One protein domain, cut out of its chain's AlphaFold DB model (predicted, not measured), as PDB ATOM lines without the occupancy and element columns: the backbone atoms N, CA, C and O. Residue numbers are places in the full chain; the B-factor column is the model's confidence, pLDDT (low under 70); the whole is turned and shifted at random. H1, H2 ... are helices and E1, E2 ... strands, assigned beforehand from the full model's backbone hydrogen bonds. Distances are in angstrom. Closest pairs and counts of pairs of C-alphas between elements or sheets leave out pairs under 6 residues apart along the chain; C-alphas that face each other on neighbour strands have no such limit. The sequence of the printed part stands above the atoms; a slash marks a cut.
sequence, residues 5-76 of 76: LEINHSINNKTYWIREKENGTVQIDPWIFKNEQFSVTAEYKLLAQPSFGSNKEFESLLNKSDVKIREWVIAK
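AT A GLANCE: This is residues 5 to 76 of the 76 residues of an uncharacterized protein of Gramella flava JLT2011 (UniProt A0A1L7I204). What shape does the model have? It is a long ribbon of two strands, E4 and E5, with a small three-stranded sheet of E1, E2 and E3 at one end and the single helix H1, with the loop that leads to it, at the other end. What is it made of, in order? The printed part has 72 residues with five named strands and one named helix, in the order E1 E2 E3 E4 H1 E5, and its class is mixed, helices and strands; the sheets run E1 - E2 - E3 and E4 - E5, both antiparallel. How spread out is it? It is extended, with a radius of gyration of the C-alphas of 17.4 A, and elongated, spanning 46 by 24 by 21 A.

HOW THE PARTS SIT: How do the first strands pair? E1, residues 5 to 8, and E2, residues 16 to 20, form an antiparallel hairpin at 143 degrees, with N 5 and O 18 2.9 A apart, within hydrogen-bond range. E2 and E3, residues 26 to 29, form another antiparallel hairpin at 155 degrees, with N 17 and O 29 at 2.8 A; E1 E2 E3 is a meander, each strand the antiparallel neighbour of the one before. How does the ribbon stand to this sheet? E4, residues 37 to 44, is apart from E1, E2 and E3, while E5, residues 68 to 75, and E3 have 8 pairs of C-alphas within 8 A, the closest being those of Val 26 and Ile 74, 4.7 A apart. E4 and E5 are antiparallel at 159 degrees, with N 40 and O 72 at 2.8 A and N 68 and O 44 at 2.8 A, within hydrogen-bond range. Where is the helix? H1, residues 55 to 64, is not on the sheet of E1, E2 and E3, and every O i to N i+4 pair inside it is within hydrogen-bond range.

IN THESE COORDINATES: Where does the first strand begin? E1 begins at C-alpha 5, (-27.716, -28.471, 7.773), and is 9.6 A long; E2 is 13.9 A and E3 10.2 A. How long are the later elements? E4 measures 23.0 A, H1 14.2 A from C-alpha 55 at (-33.243, -53.192, 27.814), and E5 22.9 A, ending at C-alpha 75, (-17.184, -18.668, 14.867).

THE WHOLE: How large is it? The two C-alphas farthest apart, those of Lys 34 and Gly 53, are 48.0 A apart. Are there cuts or long links? The printed part has no cut and no long link; the links E2 to E3 and H1 to E5 are tight. How confident is the model? The mean pLDDT of the printed part is 95.1, and no printed residue is under 70.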
ATOM      1  N   LEU A   5     -26.471 -28.030   7.142       94.69
ATOM      2  CA  LEU A   5     -27.716 -28.471   7.773       94.69
ATOM      3  C   LEU A   5     -28.558 -27.251   8.152       94.69
ATOM      4  O   LEU A   5     -28.024 -26.271   8.666       94.69
ATOM      5  N   GLU A   6     -29.863 -27.308   7.909       94.75
ATOM      6  CA  GLU A   6     -30.789 -26.281   8.391       94.75
ATOM      7  C   GLU A   6     -30.965 -26.415   9.909       94.75
ATOM      8  O   GLU A   6     -31.139 -27.528  10.409       94.75
ATOM      9  N   ILE A   7     -30.914 -25.297  10.639       92.94
ATOM     10  CA  ILE A   7     -31.089 -25.281  12.102       92.94
ATOM     11  C   ILE A   7     -32.334 -24.521  12.567       92.94
ATOM     12  O   ILE A   7     -32.894 -24.862  13.607       92.94
ATOM     13  N   ASN A   8     -32.773 -23.486  11.845       92.56
ATOM     14  CA  ASN A   8     -33.927 -22.674  12.238       92.56
ATOM     15  C   ASN A   8     -34.449 -21.813  11.073       92.56
ATOM     16  O   ASN A   8     -33.652 -21.347  10.268       92.56
ATOM     17  N   HIS A   9     -35.757 -21.532  11.038       89.25
ATOM     18  CA  HIS A   9     -36.378 -20.559  10.119       89.25
ATOM     19  C   HIS A   9     -37.167 -19.440  10.838       89.25
ATOM     20  O   HIS A   9     -37.556 -18.437  10.240       89.25
ATOM     21  N   SER A  10     -37.453 -19.595  12.133       86.44
ATOM     22  CA  SER A  10     -38.386 -18.721  12.853       86.44
ATOM     23  C   SER A  10     -37.777 -17.389  13.296       86.44
ATOM     24  O   SER A  10     -38.511 -16.422  13.501       86.44
ATOM     25  N   ILE A  11     -36.455 -17.300  13.441       89.38
ATOM     26  CA  ILE A  11     -35.812 -16.084  13.939       89.38
ATOM     27  C   ILE A  11     -35.682 -15.059  12.808       89.38
ATOM     28  O   ILE A  11     -34.960 -15.262  11.834       89.38
ATOM     29  N   ASN A  12     -36.353 -13.915  12.950       88.31
ATOM     30  CA  ASN A  12     -36.343 -12.822  11.969       88.31
ATOM     31  C   ASN A  12     -36.775 -13.243  10.548       88.31
ATOM     32  O   ASN A  12     -36.381 -12.587   9.583       88.31
ATOM     33  N   ASN A  13     -37.558 -14.322  10.414       89.38
ATOM     34  CA  ASN A  13     -37.992 -14.878   9.126       89.38
ATOM     35  C   ASN A  13     -36.815 -15.175   8.170       89.38
ATOM     36  O   ASN A  13     -36.889 -14.909   6.969       89.38
ATOM     37  N   LYS A  14     -35.695 -15.656   8.728       92.88
ATOM     38  CA  LYS A  14     -34.501 -16.081   7.989       92.88
ATOM     39  C   LYS A  14     -34.221 -17.550   8.264       92.88
ATOM     40  O   LYS A  14     -34.316 -17.989   9.409       92.88
ATOM     41  N   THR A  15     -33.798 -18.277   7.234       95.00
ATOM     42  CA  THR A  15     -33.233 -19.619   7.393       95.00
ATOM     43  C   THR A  15     -31.794 -19.521   7.877       95.00
ATOM     44  O   THR A  15     -30.979 -18.834   7.262       95.00
ATOM     45  N   TYR A  16     -31.484 -20.237   8.948       96.06
ATOM     46  CA  TYR A  16     -30.141 -20.399   9.477       96.06
ATOM     47  C   TYR A  16     -29.619 -21.782   9.136       96.06
ATOM     48  O   TYR A  16     -30.319 -22.790   9.273       96.06
ATOM     49  N   TRP A  17     -28.356 -21.810   8.749       96.31
ATOM     50  CA  TRP A  17     -27.633 -22.997   8.342       96.31
ATOM     51  C   TRP A  17     -26.404 -23.182   9.216       96.31
ATOM     52  O   TRP A  17     -25.767 -22.203   9.597       96.31
ATOM     53  N   ILE A  18     -26.048 -24.431   9.501       95.56
ATOM     54  CA  ILE A  18     -24.824 -24.804  10.206       95.56
ATOM     55  C   ILE A  18     -23.940 -25.667   9.308       95.56
ATOM     56  O   ILE A  18     -24.422 -26.565   8.613       95.56
ATOM     57  N   ARG A  19     -22.633 -25.407   9.334       95.19
ATOM     58  CA  ARG A  19     -21.620 -26.210   8.637       95.19
ATOM     59  C   ARG A  19     -20.336 -26.288   9.451       95.19
ATOM     60  O   ARG A  19     -19.978 -25.339  10.144       95.19
ATOM     61  N   GLU A  20     -19.629 -27.401   9.328       94.31
ATOM     62  CA  GLU A  20     -18.301 -27.595   9.917       94.31
ATOM     63  C   GLU A  20     -17.229 -27.313   8.859       94.31
ATOM     64  O   GLU A  20     -17.241 -27.946   7.806       94.31
ATOM     65  N   LYS A  21     -16.341 -26.345   9.114       92.56
ATOM     66  CA  LYS A  21     -15.217 -25.959   8.244       92.56
ATOM     67  C   LYS A  21     -14.106 -27.024   8.278       92.56
ATOM     68  O   LYS A  21     -14.048 -27.856   9.176       92.56
ATOM     69  N   GLU A  22     -13.169 -26.972   7.326       89.75
ATOM     70  CA  GLU A  22     -12.071 -27.959   7.223       89.75
ATOM     71  C   GLU A  22     -11.124 -27.918   8.429       89.75
ATOM     72  O   GLU A  22     -10.505 -28.917   8.777       89.75
ATOM     73  N   ASN A  23     -11.052 -26.768   9.101       90.00
ATOM     74  CA  ASN A  23     -10.285 -26.568  10.326       90.00
ATOM     75  C   ASN A  23     -11.042 -26.996  11.605       90.00
ATOM     76  O   ASN A  23     -10.594 -26.669  12.700       90.00
ATOM     77  N   GLY A  24     -12.209 -27.644  11.484       89.81
ATOM     78  CA  GLY A  24     -13.035 -28.098  12.611       89.81
ATOM     79  C   GLY A  24     -13.872 -27.007  13.290       89.81
ATOM     80  O   GLY A  24     -14.588 -27.285  14.250       89.81
ATOM     81  N   THR A  25     -13.815 -25.757  12.814       94.19
ATOM     82  CA  THR A  25     -14.671 -24.677  13.329       94.19
ATOM     83  C   THR A  25     -16.085 -24.815  12.780       94.19
ATOM     84  O   THR A  25     -16.282 -25.058  11.589       94.19
ATOM     85  N   VAL A  26     -17.087 -24.591  13.620       95.81
ATOM     86  CA  VAL A  26     -18.490 -24.592  13.215       95.81
ATOM     87  C   VAL A  26     -18.926 -23.166  12.879       95.81
ATOM     88  O   VAL A  26     -18.648 -22.230  13.623       95.81
ATOM     89  N   GLN A  27     -19.613 -22.989  11.754       96.06
ATOM     90  CA  GLN A  27     -20.127 -21.694  11.314       96.06
ATOM     91  C   GLN A  27     -21.644 -21.745  11.181       96.06
ATOM     92  O   GLN A  27     -22.190 -22.725  10.668       96.06
ATOM     93  N   ILE A  28     -22.298 -20.662  11.605       95.62
ATOM     94  CA  ILE A  28     -23.728 -20.428  11.412       95.62
ATOM     95  C   ILE A  28     -23.921 -19.269  10.437       95.62
ATOM     96  O   ILE A  28     -23.306 -18.215  10.603       95.62
ATOM     97  N   ASP A  29     -24.781 -19.464   9.442       94.56
ATOM     98  CA  ASP A  29     -25.096 -18.461   8.427       94.56
ATOM     99  C   ASP A  29     -26.620 -18.287   8.280       94.56
ATOM    100  O   ASP A  29     -27.309 -19.282   8.041       94.56
ATOM    101  N   PRO A  30     -27.169 -17.065   8.425       94.81
ATOM    102  CA  PRO A  30     -26.467 -15.824   8.760       94.81
ATOM    103  C   PRO A  30     -26.000 -15.777  10.225       94.81
ATOM    104  O   PRO A  30     -26.639 -16.327  11.119       94.81
ATOM    105  N   TRP A  31     -24.895 -15.075  10.491       95.19
ATOM    106  CA  TRP A  31     -24.398 -14.899  11.859       95.19
ATOM    107  C   TRP A  31     -25.355 -14.037  12.693       95.19
ATOM    108  O   TRP A  31     -25.694 -12.920  12.297       95.19
ATOM    109  N   ILE A  32     -25.780 -14.544  13.855       93.69
ATOM    110  CA  ILE A  32     -26.745 -13.871  14.746       93.69
ATOM    111  C   ILE A  32     -26.172 -13.518  16.122       93.69
ATOM    112  O   ILE A  32     -26.761 -12.741  16.873       93.69
ATOM    113  N   PHE A  33     -25.023 -14.082  16.480       94.38
ATOM    114  CA  PHE A  33     -24.454 -13.889  17.805       94.38
ATOM    115  C   PHE A  33     -23.719 -12.555  17.889       94.38
ATOM    116  O   PHE A  33     -23.093 -12.097  16.936       94.38
ATOM    117  N   LYS A  34     -23.779 -11.931  19.067       95.88
ATOM    118  CA  LYS A  34     -23.059 -10.680  19.334       95.88
ATOM    119  C   LYS A  34     -21.541 -10.882  19.314       95.88
ATOM    120  O   LYS A  34     -20.810 -10.010  18.860       95.88
ATOM    121  N   ASN A  35     -21.081 -12.009  19.849       97.75
ATOM    122  CA  ASN A  35     -19.674 -12.381  19.865       97.75
ATOM    123  C   ASN A  35     -19.277 -12.932  18.492       97.75
ATOM    124  O   ASN A  35     -20.102 -13.541  17.823       97.75
ATOM    125  N   GLU A  36     -18.019 -12.752  18.096       97.12
ATOM    126  CA  GLU A  36     -17.476 -13.302  16.842       97.12
ATOM    127  C   GLU A  36     -17.130 -14.798  16.964       97.12
ATOM    128  O   GLU A  36     -17.058 -15.507  15.961       97.12
ATOM    129  N   GLN A  37     -16.943 -15.281  18.197       97.69
ATOM    130  CA  GLN A  37     -16.632 -16.672  18.511       97.69
ATOM    131  C   GLN A  37     -17.085 -17.040  19.931       97.69
ATOM    132  O   GLN A  37     -17.049 -16.202  20.837       97.69
ATOM    133  N   PHE A  38     -17.479 -18.299  20.128       97.69
ATOM    134  CA  PHE A  38     -17.715 -18.915  21.437       97.69
ATOM    135  C   PHE A  38     -17.521 -20.440  21.373       97.69
ATOM    136  O   PHE A  38     -17.595 -21.032  20.298       97.69
ATOM    137  N   SER A  39     -17.279 -21.074  22.523       97.31
ATOM    138  CA  SER A  39     -17.238 -22.537  22.644       97.31
ATOM    139  C   SER A  39     -18.577 -23.082  23.136       97.31
ATOM    140  O   SER A  39     -19.211 -22.498  24.014       97.31
ATOM    141  N   VAL A  40     -18.986 -24.226  22.594       95.62
ATOM    142  CA  VAL A  40     -20.111 -25.027  23.082       95.62
ATOM    143  C   VAL A  40     -19.584 -26.390  23.484       95.62
ATOM    144  O   VAL A  40     -18.850 -27.017  22.725       95.62
ATOM    145  N   THR A  41     -19.986 -26.870  24.654       96.88
ATOM    146  CA  THR A  41     -19.647 -28.208  25.140       96.88
ATOM    147  C   THR A  41     -20.904 -29.044  25.329       96.88
ATOM    148  O   THR A  41     -21.908 -28.539  25.830       96.88
ATOM    149  N   ALA A  42     -20.843 -30.326  24.980       96.00
ATOM    150  CA  ALA A  42     -21.889 -31.295  25.288       96.00
ATOM    151  C   ALA A  42     -21.288 -32.570  25.876       96.00
ATOM    152  O   ALA A  42     -20.276 -33.082  25.392       96.00
ATOM    153  N   GLU A  43     -21.945 -33.101  26.899       97.50
ATOM    154  CA  GLU A  43     -21.630 -34.413  27.450       97.50
ATOM    155  C   GLU A  43     -22.289 -35.513  26.618       97.50
ATOM    156  O   GLU A  43     -23.425 -35.379  26.160       97.50
ATOM    157  N   TYR A  44     -21.579 -36.619  26.419       96.44
ATOM    158  CA  TYR A  44     -22.095 -37.785  25.716       96.44
ATOM    159  C   TYR A  44     -21.504 -39.082  26.271       96.44
ATOM    160  O   TYR A  44     -20.397 -39.113  26.808       96.44
ATOM    161  N   LYS A  45     -22.239 -40.180  26.089       97.00
ATOM    162  CA  LYS A  45     -21.742 -41.551  26.248       97.00
ATOM    163  C   LYS A  45     -21.789 -42.239  24.892       97.00
ATOM    164  O   LYS A  45     -22.748 -42.051  24.145       97.00
ATOM    165  N   LEU A  46     -20.766 -43.026  24.566       95.06
ATOM    166  CA  LEU A  46     -20.694 -43.750  23.296       95.06
ATOM    167  C   LEU A  46     -20.810 -45.253  23.538       95.06
ATOM    168  O   LEU A  46     -19.939 -45.844  24.171       95.06
ATOM    169  N   LEU A  47     -21.857 -45.861  22.985       96.56
ATOM    170  CA  LEU A  47     -22.018 -47.311  22.932       96.56
ATOM    171  C   LEU A  47     -21.509 -47.813  21.581       96.56
ATOM    172  O   LEU A  47     -21.917 -47.306  20.540       96.56
ATOM    173  N   ALA A  48     -20.602 -48.794  21.593       91.94
ATOM    174  CA  ALA A  48     -19.966 -49.308  20.374       91.94
ATOM    175  C   ALA A  48     -20.925 -50.112  19.477       91.94
ATOM    176  O   ALA A  48     -20.657 -50.281  18.289       91.94
ATOM    177  N   GLN A  49     -22.027 -50.608  20.042       94.00
ATOM    178  CA  GLN A  49     -23.013 -51.414  19.332       94.00
ATOM    179  C   GLN A  49     -24.280 -50.604  19.005       94.00
ATOM    180  O   GLN A  49     -24.752 -49.843  19.853       94.00
ATOM    181  N   PRO A  50     -24.848 -50.770  17.797       93.44
ATOM    182  CA  PRO A  50     -26.028 -50.026  17.356       93.44
ATOM    183  C   PRO A  50     -27.355 -50.645  17.823       93.44
ATOM    184  O   PRO A  50     -28.401 -50.013  17.688       93.44
ATOM    185  N   SER A  51     -27.340 -51.878  18.336       96.31
ATOM    186  CA  SER A  51     -28.521 -52.609  18.801       96.31
ATOM    187  C   SER A  51     -28.216 -53.416  20.064       96.31
ATOM    188  O   SER A  51     -27.056 -53.645  20.412       96.31
ATOM    189  N   PHE A  52     -29.274 -53.816  20.770       97.12
ATOM    190  CA  PHE A  52     -29.206 -54.509  22.056       97.12
ATOM    191  C   PHE A  52     -30.231 -55.641  22.061       97.12
ATOM    192  O   PHE A  52     -31.337 -55.475  21.544       97.12
ATOM    193  N   GLY A  53     -29.885 -56.782  22.653       97.44
ATOM    194  CA  GLY A  53     -30.788 -57.923  22.786       97.44
ATOM    195  C   GLY A  53     -31.861 -57.720  23.857       97.44
ATOM    196  O   GLY A  53     -32.871 -58.421  23.864       97.44
ATOM    197  N   SER A  54     -31.665 -56.765  24.772       98.06
ATOM    198  CA  SER A  54     -32.662 -56.385  25.779       98.06
ATOM    199  C   SER A  54     -32.392 -55.004  26.381       98.06
ATOM    200  O   SER A  54     -31.263 -54.510  26.355       98.06
ATOM    201  N   ASN A  55     -33.403 -54.428  27.038       97.62
ATOM    202  CA  ASN A  55     -33.243 -53.192  27.814       97.62
ATOM    203  C   ASN A  55     -32.207 -53.344  28.940       97.62
ATOM    204  O   ASN A  55     -31.426 -52.431  29.176       97.62
ATOM    205  N   LYS A  56     -32.136 -54.517  29.592       98.00
ATOM    206  CA  LYS A  56     -31.159 -54.778  30.666       98.00
ATOM    207  C   LYS A  56     -29.718 -54.721  30.165       98.00
ATOM    208  O   LYS A  56     -28.836 -54.222  30.860       98.00
ATOM    209  N   GLU A  57     -29.474 -55.250  28.967       97.44
ATOM    210  CA  GLU A  57     -28.161 -55.181  28.328       97.44
ATOM    211  C   GLU A  57     -27.791 -53.727  28.011       97.44
ATOM    212  O   GLU A  57     -26.710 -53.275  28.394       97.44
ATOM    213  N   PHE A  58     -28.712 -52.978  27.394       97.50
ATOM    214  CA  PHE A  58     -28.537 -51.554  27.105       97.50
ATOM    215  C   PHE A  58     -28.214 -50.742  28.364       97.50
ATOM    216  O   PHE A  58     -27.206 -50.041  28.399       97.50
ATOM    217  N   GLU A  59     -29.019 -50.877  29.421       97.38
ATOM    218  CA  GLU A  59     -28.822 -50.175  30.692       97.38
ATOM    219  C   GLU A  59     -27.466 -50.509  31.324       97.38
ATOM    220  O   GLU A  59     -26.755 -49.613  31.785       97.38
ATOM    221  N   SER A  60     -27.066 -51.786  31.320       96.88
ATOM    222  CA  SER A  60     -25.771 -52.205  31.864       96.88
ATOM    223  C   SER A  60     -24.607 -51.551  31.119       96.88
ATOM    224  O   SER A  60     -23.685 -51.032  31.751       96.88
ATOM    225  N   LEU A  61     -24.653 -51.548  29.783       96.88
ATOM    226  CA  LEU A  61     -23.609 -50.959  28.947       96.88
ATOM    227  C   LEU A  61     -23.587 -49.432  29.050       96.88
ATOM    228  O   LEU A  61     -22.513 -48.845  29.171       96.88
ATOM    229  N   LEU A  62     -24.752 -48.786  29.086       96.62
ATOM    230  CA  LEU A  62     -24.873 -47.343  29.279       96.62
ATOM    231  C   LEU A  62     -24.286 -46.899  30.622       96.62
ATOM    232  O   LEU A  62     -23.527 -45.929  30.679       96.62
ATOM    233  N   ASN A  63     -24.586 -47.624  31.699       96.25
ATOM    234  CA  ASN A  63     -24.087 -47.300  33.033       96.25
ATOM    235  C   ASN A  63     -22.571 -47.484  33.150       96.25
ATOM    236  O   ASN A  63     -21.914 -46.655  33.774       96.25
ATOM    237  N   LYS A  64     -22.014 -48.515  32.504       96.19
ATOM    238  CA  LYS A  64     -20.565 -48.773  32.468       96.19
ATOM    239  C   LYS A  64     -19.786 -47.841  31.539       96.19
ATOM    240  O   LYS A  64     -18.569 -47.788  31.639       96.19
ATOM    241  N   SER A  65     -20.461 -47.157  30.617       96.94
ATOM    242  CA  SER A  65     -19.793 -46.289  29.647       96.94
ATOM    243  C   SER A  65     -19.380 -44.964  30.269       96.94
ATOM    244  O   SER A  65     -20.182 -44.315  30.949       96.94
ATOM    245  N   ASP A  66     -18.156 -44.541  29.966       96.81
ATOM    246  CA  ASP A  66     -17.611 -43.266  30.421       96.81
ATOM    247  C   ASP A  66     -18.373 -42.083  29.823       96.81
ATOM    248  O   ASP A  66     -18.713 -42.069  28.633       96.81
ATOM    249  N   VAL A  67     -18.599 -41.066  30.656       97.12
ATOM    250  CA  VAL A  67     -19.038 -39.751  30.186       97.12
ATOM    251  C   VAL A  67     -17.852 -39.065  29.524       97.12
ATOM    252  O   VAL A  67     -16.760 -38.989  30.084       97.12
ATOM    253  N   LYS A  68     -18.076 -38.557  28.320       97.44
ATOM    254  CA  LYS A  68     -17.107 -37.792  27.543       97.44
ATOM    255  C   LYS A  68     -17.673 -36.411  27.267       97.44
ATOM    256  O   LYS A  68     -18.884 -36.245  27.166       97.44
ATOM    257  N   ILE A  69     -16.791 -35.435  27.097       97.31
ATOM    258  CA  ILE A  69     -17.160 -34.079  26.694       97.31
ATOM    259  C   ILE A  69     -16.742 -33.895  25.240       97.31
ATOM    260  O   ILE A  69     -15.636 -34.269  24.845       97.31
ATOM    261  N   ARG A  70     -17.641 -33.339  24.433       95.62
ATOM    262  CA  ARG A  70     -17.334 -32.833  23.101       95.62
ATOM    263  C   ARG A  70     -17.409 -31.319  23.135       95.62
ATOM    264  O   ARG A  70     -18.386 -30.775  23.635       95.62
ATOM    265  N   GLU A  71     -16.388 -30.666  22.604       96.38
ATOM    266  CA  GLU A  71     -16.336 -29.215  22.458       96.38
ATOM    267  C   GLU A  71     -16.370 -28.845  20.976       96.38
ATOM    268  O   GLU A  71     -15.765 -29.522  20.141       96.38
ATOM    269  N   TRP A  72     -17.070 -27.760  20.663       95.56
ATOM    270  CA  TRP A  72     -17.042 -27.111  19.363       95.56
ATOM    271  C   TRP A  72     -16.766 -25.632  19.541       95.56
ATOM    272  O   TRP A  72     -17.388 -24.967  20.368       95.56
ATOM    273  N   VAL A  73     -15.899 -25.105  18.687       97.50
ATOM    274  CA  VAL A  73     -15.741 -23.667  18.517       97.50
ATOM    275  C   VAL A  73     -16.703 -23.214  17.430       97.50
ATOM    276  O   VAL A  73     -16.605 -23.665  16.288       97.50
ATOM    277  N   ILE A  74     -17.621 -22.317  17.783       97.12
ATOM    278  CA  ILE A  74     -18.526 -21.664  16.842       97.12
ATOM    279  C   ILE A  74     -17.980 -20.268  16.559       97.12
ATOM    280  O   ILE A  74     -17.815 -19.478  17.486       97.12
ATOM    281  N   ALA A  75     -17.701 -19.965  15.293       97.12
ATOM    282  CA  ALA A  75     -17.184 -18.668  14.867       97.12
ATOM    283  C   ALA A  75     -17.801 -18.222  13.536       97.12
ATOM    284  O   ALA A  75     -18.310 -19.046  12.765       97.12
ATOM    285  N   LYS A  76     -17.747 -16.914  13.286       92.75
ATOM    286  CA  LYS A  76     -18.302 -16.277  12.090       92.75
ATOM    287  C   LYS A  76     -17.735 -16.794  10.762       92.75
ATOM    288  O   LYS A  76     -16.609 -17.348  10.675       92.75
TER     289      LYS A  76